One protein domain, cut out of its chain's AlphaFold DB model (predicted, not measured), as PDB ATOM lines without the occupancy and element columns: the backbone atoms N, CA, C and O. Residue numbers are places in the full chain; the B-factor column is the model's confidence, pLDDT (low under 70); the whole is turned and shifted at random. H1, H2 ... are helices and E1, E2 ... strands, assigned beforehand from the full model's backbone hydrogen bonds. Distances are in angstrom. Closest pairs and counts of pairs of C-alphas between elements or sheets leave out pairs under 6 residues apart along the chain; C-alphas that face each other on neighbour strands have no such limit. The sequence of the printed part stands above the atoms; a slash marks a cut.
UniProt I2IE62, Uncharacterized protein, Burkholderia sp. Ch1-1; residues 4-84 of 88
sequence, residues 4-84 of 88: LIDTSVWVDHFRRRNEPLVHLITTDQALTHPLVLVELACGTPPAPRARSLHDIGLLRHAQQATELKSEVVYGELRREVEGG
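Overview. This is residues 4 to 84 of the 88 residues of an uncharacterized protein of Burkholderia sp. Ch1-1 (UniProt I2IE62). A helical hairpin, H3 and H4 side by side, has H1 packed on H3 at a steep tilt and H2 near H1, about crosswise to it; the short strand E1 lies nearest the middle. From H4 a long link, residues 58 to 75, swings round to H5 at the far side, where residues 78 to 84 stick out. The 81 printed residues run H1, H2, E1, H3, H4, H5: five named helices and one named strand, mostly helix. The whole is compact, radius of gyration of the C-alphas 12.9 A, spanning 37 by 33 by 23 A.

Arrangement. H1, residues 7 to 15, touches H3, residues 34 to 42, the same way at a steep tilt of 47 degrees; the closest C-alphas, Thr 7 and Val 36, are 5.4 A apart. H3 and H4, residues 49 to 57, form a helical hairpin, opposite ways at a shallow tilt of 12 degrees, with closest C-alphas Leu 37 and Leu 53 at 6.6 A. H2, residues 19 to 26, is close to H1 but not clearly touching, with closest C-alphas His 13 and Leu 21 at 7.6 A; at 70.4 degrees they are only just about perpendicular. E1, residues 30 to 32, pairs with no named strand, but its residues 31 to 32 pair in parallel with residues 60 to 61. H5, residues 76 to 82, is apart from H1, H3, H4 and E1, and close but not clearly touching H2, with closest C-alphas Pro 20 and Leu 77 at 7.8 A. Every O i to N i+4 pair is within hydrogen-bond range in H1, H2, H3 and H4; H5 has 1 of 3, and 1 of 4 O i to N i+3 pairs.

Along the chain. H1 begins at C-alpha 7 (159.236, 140.171, 114.487) and is 12.6 A long; H3 is 12.5 A, H4 12.2 A, H2 10.4 A and E1 6.8 A. H5, 10.5 A, ends at C-alpha 82 (148.747, 124.382, 125.371).

Size, cuts and confidence. The C-alphas farthest apart, Ala 50 and Gly 84, are 37.5 A apart. The printed part has no cut, and the link from H4 to H5 is long. Residues 64 to 84 are under pLDDT 70.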
ATOM      1  N   LEU A   4     166.775 132.080 114.504       91.69
ATOM      2  CA  LEU A   4     166.410 133.414 114.031       91.69
ATOM      3  C   LEU A   4     165.058 133.823 114.613       91.69
ATOM      4  O   LEU A   4     164.056 133.138 114.407       91.69
ATOM      5  N   ILE A   5     165.042 134.939 115.339       93.00
ATOM      6  CA  ILE A   5     163.840 135.439 116.003       93.00
ATOM      7  C   ILE A   5     163.080 136.367 115.057       93.00
ATOM      8  O   ILE A   5     163.585 137.420 114.671       93.00
ATOM      9  N   ASP A   6     161.857 135.973 114.713       91.50
ATOM     10  CA  ASP A   6     160.939 136.763 113.892       91.50
ATOM     11  C   ASP A   6     160.341 137.958 114.661       91.50
ATOM     12  O   ASP A   6     160.244 137.958 115.894       91.50
ATOM     13  N   THR A   7     159.877 138.971 113.929       92.69
ATOM     14  CA  THR A   7     159.236 140.171 114.487       92.69
ATOM     15  C   THR A   7     158.021 139.829 115.348       92.69
ATOM     16  O   THR A   7     157.818 140.442 116.399       92.69
ATOM     17  N   SER A   8     157.220 138.832 114.958       92.44
ATOM     18  CA  SER A   8     156.030 138.436 115.722       92.44
ATOM     19  C   SER A   8     156.371 137.914 117.126       92.44
ATOM     20  O   SER A   8     155.661 138.227 118.085       92.44
ATOM     21  N   VAL A   9     157.490 137.197 117.274       93.19
ATOM     22  CA  VAL A   9     157.979 136.669 118.558       93.19
ATOM     23  C   VAL A   9     158.441 137.806 119.471       93.19
ATOM     24  O   VAL A   9     158.124 137.806 120.662       93.19
ATOM     25  N   TRP A  10     159.116 138.817 118.917       94.38
ATOM     26  CA  TRP A  10     159.460 140.038 119.651       94.38
ATOM     27  C   TRP A  10     158.223 140.805 120.115       94.38
ATOM     28  O   TRP A  10     158.145 141.205 121.276       94.38
ATOM     29  N   VAL A  11     157.232 140.984 119.236       91.81
ATOM     30  CA  VAL A  11     155.973 141.662 119.578       91.81
ATOM     31  C   VAL A  11     155.234 140.921 120.693       91.81
ATOM     32  O   VAL A  11     154.734 141.569 121.614       91.81
ATOM     33  N   ASP A  12     155.184 139.587 120.646       92.06
ATOM     34  CA  ASP A  12     154.606 138.786 121.728       92.06
ATOM     35  C   ASP A  12     155.378 138.982 123.037       92.06
ATOM     36  O   ASP A  12     154.768 139.308 124.054       92.06
ATOM     37  N   HIS A  13     156.714 138.897 122.990       93.31
ATOM     38  CA  HIS A  13     157.584 139.100 124.149       93.31
ATOM     39  C   HIS A  13     157.416 140.487 124.799       93.31
ATOM     40  O   HIS A  13     157.467 140.626 126.021       93.31
ATOM     41  N   PHE A  14     157.192 141.530 123.996       93.12
ATOM     42  CA  PHE A  14     156.943 142.879 124.505       93.12
ATOM     43  C   PHE A  14     155.582 143.033 125.183       93.12
ATOM     44  O   PHE A  14     155.445 143.857 126.084       93.12
ATOM     45  N   ARG A  15     154.570 142.267 124.758       91.62
ATOM     46  CA  ARG A  15     153.235 142.275 125.379       91.62
ATOM     47  C   ARG A  15     153.196 141.429 126.645       91.62
ATOM     48  O   ARG A  15     152.555 141.810 127.619       91.62
ATOM     49  N   ARG A  16     153.865 140.279 126.619       91.88
ATOM     50  CA  ARG A  16     154.009 139.353 127.741       91.88
ATOM     51  C   ARG A  16     155.404 138.755 127.697       91.88
ATOM     52  O   ARG A  16     155.864 138.340 126.641       91.88
ATOM     53  N   ARG A  17     156.056 138.636 128.848       92.19
ATOM     54  CA  ARG A  17     157.367 137.991 128.913       92.19
ATOM     55  C   ARG A  17     157.293 136.573 128.324       92.19
ATOM     56  O   ARG A  17     156.540 135.733 128.804       92.19
ATOM     57  N   ASN A  18     158.089 136.326 127.288       93.06
ATOM     58  CA  ASN A  18     158.221 135.031 126.620       93.06
ATOM     59  C   ASN A  18     159.489 134.325 127.136       93.06
ATOM     60  O   ASN A  18     160.593 134.711 126.749       93.06
ATOM     61  N   GLU A  19     159.339 133.351 128.043       94.19
ATOM     62  CA  GLU A  19     160.476 132.684 128.709       94.19
ATOM     63  C   GLU A  19     161.397 131.913 127.751       94.19
ATOM     64  O   GLU A  19     162.615 132.036 127.891       94.19
ATOM     65  N   PRO A  20     160.894 131.186 126.738       93.31
ATOM     66  CA  PRO A  20     161.783 130.553 125.767       93.31
ATOM     67  C   PRO A  20     162.646 131.547 124.984       93.31
ATOM     68  O   PRO A  20     163.828 131.287 124.769       93.31
ATOM     69  N   LEU A  21     162.112 132.722 124.625       93.75
ATOM     70  CA  LEU A  21     162.932 133.772 124.014       93.75
ATOM     71  C   LEU A  21     164.022 134.270 124.979       93.75
ATOM     72  O   LEU A  21     165.170 134.430 124.569       93.75
ATOM     73  N   VAL A  22     163.694 134.470 126.261       95.31
ATOM     74  CA  VAL A  22     164.688 134.842 127.288       95.31
ATOM     75  C   VAL A  22     165.787 133.786 127.380       95.31
ATOM     76  O   VAL A  22     166.968 134.130 127.420       95.31
ATOM     77  N   HIS A  23     165.423 132.504 127.367       94.69
ATOM     78  CA  HIS A  23     166.386 131.409 127.383       94.69
ATOM     79  C   HIS A  23     167.319 131.451 126.162       94.69
ATOM     80  O   HIS A  23     168.536 131.376 126.316       94.69
ATOM     81  N   LEU A  24     166.780 131.646 124.955       93.19
ATOM     82  CA  LEU A  24     167.588 131.746 123.734       93.19
ATOM     83  C   LEU A  24     168.541 132.948 123.754       93.19
ATOM     84  O   LEU A  24     169.690 132.818 123.339       93.19
ATOM     85  N   ILE A  25     168.102 134.103 124.262       94.88
ATOM     86  CA  ILE A  25     168.952 135.299 124.386       94.88
ATOM     87  C   ILE A  25     170.066 135.061 125.413       94.88
ATOM     88  O   ILE A  25     171.236 135.299 125.131       94.88
ATOM     89  N   THR A  26     169.716 134.563 126.600       95.81
ATOM     90  CA  THR A  26     170.671 134.367 127.710       95.81
ATOM     91  C   THR A  26     171.675 133.244 127.463       95.81
ATOM     92  O   THR A  26     172.742 133.241 128.069       95.81
ATOM     93  N   THR A  27     171.366 132.320 126.553       94.75
ATOM     94  CA  THR A  27     172.279 131.252 126.115       94.75
ATOM     95  C   THR A  27     173.020 131.579 124.816       94.75
ATOM     96  O   THR A  27     173.669 130.698 124.258       94.75
ATOM     97  N   ASP A  28     172.943 132.826 124.332       93.19
ATOM     98  CA  ASP A  28     173.568 133.281 123.081       93.19
ATOM     99  C   ASP A  28     173.178 132.414 121.864       93.19
ATOM    100  O   ASP A  28     173.987 132.100 120.990       93.19
ATOM    101  N   GLN A  29     171.918 131.974 121.820       92.88
ATOM    102  CA  GLN A  29     171.338 131.170 120.736       92.88
ATOM    103  C   GLN A  29     170.344 131.962 119.873       92.88
ATOM    104  O   GLN A  29     169.980 131.501 118.791       92.88
ATOM    105  N   ALA A  30     169.924 133.153 120.307       93.81
ATOM    106  CA  ALA A  30     169.064 134.040 119.530       93.81
ATOM    107  C   ALA A  30     169.853 134.773 118.430       93.81
ATOM    108  O   ALA A  30     170.852 135.443 118.701       93.81
ATOM    109  N   LEU A  31     169.371 134.679 117.192       94.38
ATOM    110  CA  LEU A  31     169.835 135.477 116.064       94.38
ATOM    111  C   LEU A  31     168.825 136.579 115.737       94.38
ATOM    112  O   LEU A  31     167.613 136.388 115.858       94.38
ATOM    113  N   THR A  32     169.330 137.706 115.250       93.69
ATOM    114  CA  THR A  32     168.533 138.793 114.671       93.69
ATOM    115  C   THR A  32     168.843 138.960 113.184       93.69
ATOM    116  O   THR A  32     169.841 138.444 112.680       93.69
ATOM    117  N   HIS A  33     167.995 139.688 112.464       91.56
ATOM    118  CA  HIS A  33     168.244 140.082 111.081       91.56
ATOM    119  C   HIS A  33     167.916 141.572 110.908       91.56
ATOM    120  O   HIS A  33     166.951 142.047 111.517       91.56
ATOM    121  N   PRO A  34     168.641 142.324 110.056       91.56
ATOM    122  CA  PRO A  34     168.361 143.743 109.832       91.56
ATOM    123  C   PRO A  34     166.901 144.047 109.465       91.56
ATOM    124  O   PRO A  34     166.360 145.056 109.905       91.56
ATOM    125  N   LEU A  35     166.232 143.156 108.721       91.69
ATOM    126  CA  LEU A  35     164.809 143.316 108.384       91.69
ATOM    127  C   LEU A  35     163.895 143.278 109.622       91.69
ATOM    128  O   LEU A  35     163.011 144.119 109.735       91.69
ATOM    129  N   VAL A  36     164.155 142.384 110.583       92.19
ATOM    130  CA  VAL A  36     163.394 142.307 111.846       92.19
ATOM    131  C   VAL A  36     163.537 143.611 112.634       92.19
ATOM    132  O   VAL A  36     162.558 144.156 113.136       92.19
ATOM    133  N   LEU A  37     164.749 144.173 112.693       93.00
ATOM    134  CA  LEU A  37     164.988 145.471 113.334       93.00
ATOM    135  C   LEU A  37     164.216 146.607 112.652       93.00
ATOM    136  O   LEU A  37     163.672 147.468 113.342       93.00
ATOM    137  N   VAL A  38     164.149 146.609 111.316       93.12
ATOM    138  CA  VAL A  38     163.379 147.599 110.548       93.12
ATOM    139  C   VAL A  38     161.883 147.456 110.817       93.12
ATOM    140  O   VAL A  38     161.222 148.457 111.073       93.12
ATOM    141  N   GLU A  39     161.345 146.240 110.833       94.38
ATOM    142  CA  GLU A  39     159.929 146.004 111.137       94.38
ATOM    143  C   GLU A  39     159.568 146.445 112.561       94.38
ATOM    144  O   GLU A  39     158.582 147.158 112.766       94.38
ATOM    145  N   LEU A  40     160.413 146.115 113.546       94.56
ATOM    146  CA  LEU A  40     160.265 146.595 114.921       94.56
ATOM    147  C   LEU A  40     160.358 148.121 115.006       94.56
ATOM    148  O   LEU A  40     159.607 148.750 115.755       94.56
ATOM    149  N   ALA A  41     161.244 148.734 114.219       92.94
ATOM    150  CA  ALA A  41     161.322 150.179 114.106       92.94
ATOM    151  C   ALA A  41     160.074 150.772 113.421       92.94
ATOM    152  O   ALA A  41     159.643 151.862 113.778       92.94
ATOM    153  N   CYS A  42     159.404 150.096 112.505       92.94
ATOM    154  CA  CYS A  42     158.151 150.622 111.958       92.94
ATOM    155  C   CYS A  42     156.978 150.552 112.963       92.94
ATOM    156  O   CYS A  42     155.998 151.275 112.801       92.94
ATOM    157  N   GLY A  43     157.075 149.724 114.011       88.69
ATOM    158  CA  GLY A  43     156.060 149.582 115.064       88.69
ATOM    159  C   GLY A  43     156.233 150.508 116.282       88.69
ATOM    160  O   GLY A  43     156.874 151.556 116.228       88.69
ATOM    161  N   THR A  44     155.681 150.100 117.430       85.94
ATOM    162  CA  THR A  44     155.782 150.806 118.726       85.94
ATOM    163  C   THR A  44     156.384 149.898 119.813       85.94
ATOM    164  O   THR A  44     155.662 149.468 120.717       85.94
ATOM    165  N   PRO A  45     157.680 149.541 119.730       86.12
ATOM    166  CA  PRO A  45     158.333 148.735 120.757       86.12
ATOM    167  C   PRO A  45     158.382 149.494 122.100       86.12
ATOM    168  O   PRO A  45     158.265 150.727 122.103       86.12
ATOM    169  N   PRO A  46     158.558 148.787 123.234       87.94
ATOM    170  CA  PRO A  46     158.549 149.388 124.564       87.94
ATOM    171  C   PRO A  46     159.504 150.576 124.713       87.94
ATOM    172  O   PRO A  46     160.576 150.628 124.110       87.94
ATOM    173  N   ALA A  47     159.122 151.539 125.551       88.38
ATOM    174  CA  ALA A  47     160.000 152.647 125.899       88.38
ATOM    175  C   ALA A  47     161.094 152.194 126.897       88.38
ATOM    176  O   ALA A  47     160.779 151.454 127.828       88.38
ATOM    177  N   PRO A  48     162.350 152.674 126.770       92.81
ATOM    178  CA  PRO A  48     162.853 153.546 125.712       92.81
ATOM    179  C   PRO A  48     163.124 152.774 124.416       92.81
ATOM    180  O   PRO A  48     164.007 151.921 124.349       92.81
ATOM    181  N   ARG A  49     162.426 153.155 123.347       92.38
ATOM    182  CA  ARG A  49     162.457 152.460 122.056       92.38
ATOM    183  C   ARG A  49     163.859 152.333 121.459       92.38
ATOM    184  O   ARG A  49     164.207 151.285 120.925       92.38
ATOM    185  N   ALA A  50     164.663 153.392 121.555       93.38
ATOM    186  CA  ALA A  50     166.038 153.382 121.060       93.38
ATOM    187  C   ALA A  50     166.883 152.309 121.760       93.38
ATOM    188  O   ALA A  50     167.689 151.652 121.110       93.38
ATOM    189  N   ARG A  51     166.650 152.091 123.061       94.56
ATOM    190  CA  ARG A  51     167.344 151.067 123.841       94.56
ATOM    191  C   ARG A  51     166.932 149.667 123.404       94.56
ATOM    192  O   ARG A  51     167.800 148.861 123.117       94.56
ATOM    193  N   SER A  52     165.633 149.403 123.256       93.25
ATOM    194  CA  SER A  52     165.159 148.092 122.792       93.25
ATOM    195  C   SER A  52     165.707 147.729 121.410       93.25
ATOM    196  O   SER A  52     166.184 146.617 121.217       93.25
ATOM    197  N   LEU A  53     165.680 148.664 120.454       95.31
ATOM    198  CA  LEU A  53     166.224 148.423 119.113       95.31
ATOM    199  C   LEU A  53     167.747 148.243 119.133       95.31
ATOM    200  O   LEU A  53     168.263 147.378 118.429       95.31
ATOM    201  N   HIS A  54     168.455 149.030 119.947       96.19
ATOM    202  CA  HIS A  54     169.894 148.886 120.144       96.19
ATOM    203  C   HIS A  54     170.243 147.505 120.710       96.19
ATOM    204  O   HIS A  54     171.057 146.799 120.126       96.19
ATOM    205  N   ASP A  55     169.582 147.091 121.790       95.31
ATOM    206  CA  ASP A  55     169.876 145.836 122.482       95.31
ATOM    207  C   ASP A  55     169.571 144.616 121.598       95.31
ATOM    208  O   ASP A  55     170.359 143.674 121.556       95.31
ATOM    209  N   ILE A  56     168.489 144.652 120.811       94.88
ATOM    210  CA  ILE A  56     168.198 143.607 119.811       94.88
ATOM    211  C   ILE A  56     169.239 143.627 118.686       94.88
ATOM    212  O   ILE A  56     169.614 142.574 118.173       94.88
ATOM    213  N   GLY A  57     169.729 144.808 118.308       94.75
ATOM    214  CA  GLY A  57     170.766 144.973 117.291       94.75
ATOM    215  C   GLY A  57     172.131 144.409 117.684       94.75
ATOM    216  O   GLY A  57     172.928 144.120 116.791       94.75
ATOM    217  N   LEU A  58     172.376 144.216 118.985       95.19
ATOM    218  CA  LEU A  58     173.586 143.589 119.524       95.19
ATOM    219  C   LEU A  58     173.570 142.056 119.453       95.19
ATOM    220  O   LEU A  58     174.617 141.436 119.639       95.19
ATOM    221  N   LEU A  59     172.415 141.435 119.195       94.88
ATOM    222  CA  LEU A  59     172.345 139.989 118.997       94.88
ATOM    223  C   LEU A  59     173.142 139.575 117.758       94.88
ATOM    224  O   LEU A  59     173.340 140.357 116.824       94.88
ATOM    225  N   ARG A  60     173.570 138.308 117.719       92.94
ATOM    226  CA  ARG A  60     174.258 137.772 116.542       92.94
ATOM    227  C   ARG A  60     173.358 137.893 115.315       92.94
ATOM    228  O   ARG A  60     172.202 137.475 115.332       92.94
ATOM    229  N   HIS A  61     173.891 138.453 114.237       90.88
ATOM    230  CA  HIS A  61     173.142 138.589 112.992       90.88
ATOM    231  C   HIS A  61     173.153 137.265 112.235       90.88
ATOM    232  O   HIS A  61     174.203 136.639 112.077       90.88
ATOM    233  N   ALA A  62     171.993 136.847 111.738       86.94
ATOM    234  CA  ALA A  62     171.935 135.795 110.739       86.94
ATOM    235  C   ALA A  62     172.672 136.282 109.479       86.94
ATOM    236  O   ALA A  62     172.297 137.296 108.888       86.94
ATOM    237  N   GLN A  63     173.741 135.585 109.083       72.75
ATOM    238  CA  GLN A  63     174.414 135.850 107.809       72.75
ATOM    239  C   GLN A  63     173.420 135.582 106.668       72.75
ATOM    240  O   GLN A  63     172.706 134.578 106.700       72.75
ATOM    241  N   GLN A  64     173.326 136.486 105.687       55.47
ATOM    242  CA  GLN A  64     172.360 136.347 104.592       55.47
ATOM    243  C   GLN A  64     172.538 135.016 103.835       55.47
ATOM    244  O   GLN A  64     173.588 134.754 103.260       55.47
ATOM    245  N   ALA A  65     171.456 134.230 103.843       55.44
ATOM    246  CA  ALA A  65     171.044 133.153 102.939       55.44
ATOM    247  C   ALA A  65     172.106 132.170 102.401       55.44
ATOM    248  O   ALA A  65     172.684 132.370 101.339       55.44
ATOM    249  N   THR A  66     172.182 130.984 103.009       40.56
ATOM    250  CA  THR A  66     172.156 129.705 102.270       40.56
ATOM    251  C   THR A  66     171.590 128.653 103.218       40.56
ATOM    252  O   THR A  66     172.237 128.358 104.214       40.56
ATOM    253  N   GLU A  67     170.364 128.180 102.971       43.59
ATOM    254  CA  GLU A  67     169.738 127.002 103.604       43.59
ATOM    255  C   GLU A  67     170.227 126.636 105.020       43.59
ATOM    256  O   GLU A  67     170.655 125.515 105.294       43.59
ATOM    257  N   LEU A  68     170.143 127.560 105.973       43.47
ATOM    258  CA  LEU A  68     170.120 127.124 107.358       43.47
ATOM    259  C   LEU A  68     168.737 126.520 107.547       43.47
ATOM    260  O   LEU A  68     167.737 127.172 107.248       43.47
ATOM    261  N   LYS A  69     168.670 125.282 108.042       42.22
ATOM    262  CA  LYS A  69     167.485 124.789 108.747       42.22
ATOM    263  C   LYS A  69     167.257 125.703 109.953       42.22
ATOM    264  O   LYS A  69     167.573 125.353 111.083       42.22
ATOM    265  N   SER A  70     166.792 126.921 109.709       46.69
ATOM    266  CA  SER A  70     166.168 127.736 110.720       46.69
ATOM    267  C   SER A  70     164.820 127.081 110.923       46.69
ATOM    268  O   SER A  70     163.955 127.160 110.048       46.69
ATOM    269  N   GLU A  71     164.649 126.392 112.043       49.41
ATOM    270  CA  GLU A  71     163.314 126.231 112.596       49.41
ATOM    271  C   GLU A  71     162.801 127.648 112.832       49.41
ATOM    272  O   GLU A  71     163.159 128.318 113.802       49.41
ATOM    273  N   VAL A  72     162.076 128.173 111.846       49.66
ATOM    274  CA  VAL A  72     161.391 129.437 112.011       49.66
ATOM    275  C   VAL A  72     160.256 129.123 112.959       49.66
ATOM    276  O   VAL A  72     159.317 128.416 112.595       49.66
ATOM    277  N   VAL A  73     160.372 129.595 114.196       55.16
ATOM    278  CA  VAL A  73     159.338 129.416 115.213       55.16
ATOM    279  C   VAL A  73     158.171 130.347 114.869       55.16
ATOM    280  O   VAL A  73     157.922 131.348 115.536       55.16
ATOM    281  N   TYR A  74     157.435 130.019 113.807       43.84
ATOM    282  CA  TYR A  74     156.095 130.537 113.566       43.84
ATOM    283  C   TYR A  74     155.136 129.741 114.452       43.84
ATOM    284  O   TYR A  74     154.514 128.770 114.038       43.84
ATOM    285  N   GLY A  75     155.042 130.131 115.722       45.78
ATOM    286  CA  GLY A  75     153.994 129.630 116.615       45.78
ATOM    287  C   GLY A  75     154.224 128.265 117.276       45.78
ATOM    288  O   GLY A  75     153.358 127.850 118.045       45.78
ATOM    289  N   GLU A  76     155.368 127.593 117.085       47.44
ATOM    290  CA  GLU A  76     155.666 126.319 117.780       47.44
ATOM    291  C   GLU A  76     155.691 126.486 119.313       47.44
ATOM    292  O   GLU A  76     155.275 125.600 120.054       47.44
ATOM    293  N   LEU A  77     156.028 127.685 119.800       49.22
ATOM    294  CA  LEU A  77     156.017 128.000 121.228       49.22
ATOM    295  C   LEU A  77     154.621 127.996 121.874       49.22
ATOM    296  O   LEU A  77     154.504 127.983 123.097       49.22
ATOM    297  N   ARG A  78     153.551 128.048 121.068       47.06
ATOM    298  CA  ARG A  78     152.172 128.007 121.571       47.06
ATOM    299  C   ARG A  78     151.662 126.573 121.727       47.06
ATOM    300  O   ARG A  78     150.922 126.307 122.671       47.06
ATOM    301  N   ARG A  79     152.082 125.639 120.862       43.28
ATOM    302  CA  ARG A  79     151.628 124.237 120.940       43.28
ATOM    303  C   ARG A  79     152.252 123.465 122.104       43.28
ATOM    304  O   ARG A  79     151.598 122.575 122.634       43.28
ATOM    305  N   GLU A  80     153.444 123.838 122.557       45.50
ATOM    306  CA  GLU A  80     154.094 123.141 123.676       45.50
ATOM    307  C   GLU A  80     153.570 123.585 125.055       45.50
ATOM    308  O   GLU A  80     153.590 122.811 126.008       45.50
ATOM    309  N   VAL A  81     152.999 124.793 125.155       48.41
ATOM    310  CA  VAL A  81     152.371 125.296 126.393       48.41
ATOM    311  C   VAL A  81     150.888 124.908 126.491       48.41
ATOM    312  O   VAL A  81     150.393 124.675 127.591       48.41
ATOM    313  N   GLU A  82     150.169 124.777 125.371       48.59
ATOM    314  CA  GLU A  82     148.747 124.382 125.371       48.59
ATOM    315  C   GLU A  82     148.531 122.844 125.376       48.59
ATOM    316  O   GLU A  82     147.406 122.393 125.583       48.59
ATOM    317  N   GLY A  83     149.584 122.026 125.206       47.84
ATOM    318  CA  GLY A  83     149.510 120.550 125.196       47.84
ATOM    319  C   GLY A  83     149.896 119.831 126.501       47.84
ATOM    320  O   GLY A  83     149.737 118.617 126.597       47.84
ATOM    321  N   GLY A  84     150.387 120.546 127.516       46.22
ATOM    322  CA  GLY A  84     150.906 119.977 128.770       46.22
ATOM    323  C   GLY A  84     149.865 119.790 129.880       46.22
ATOM    324  O   GLY A  84     150.168 120.021 131.048       46.22
TER     325      GLY A  84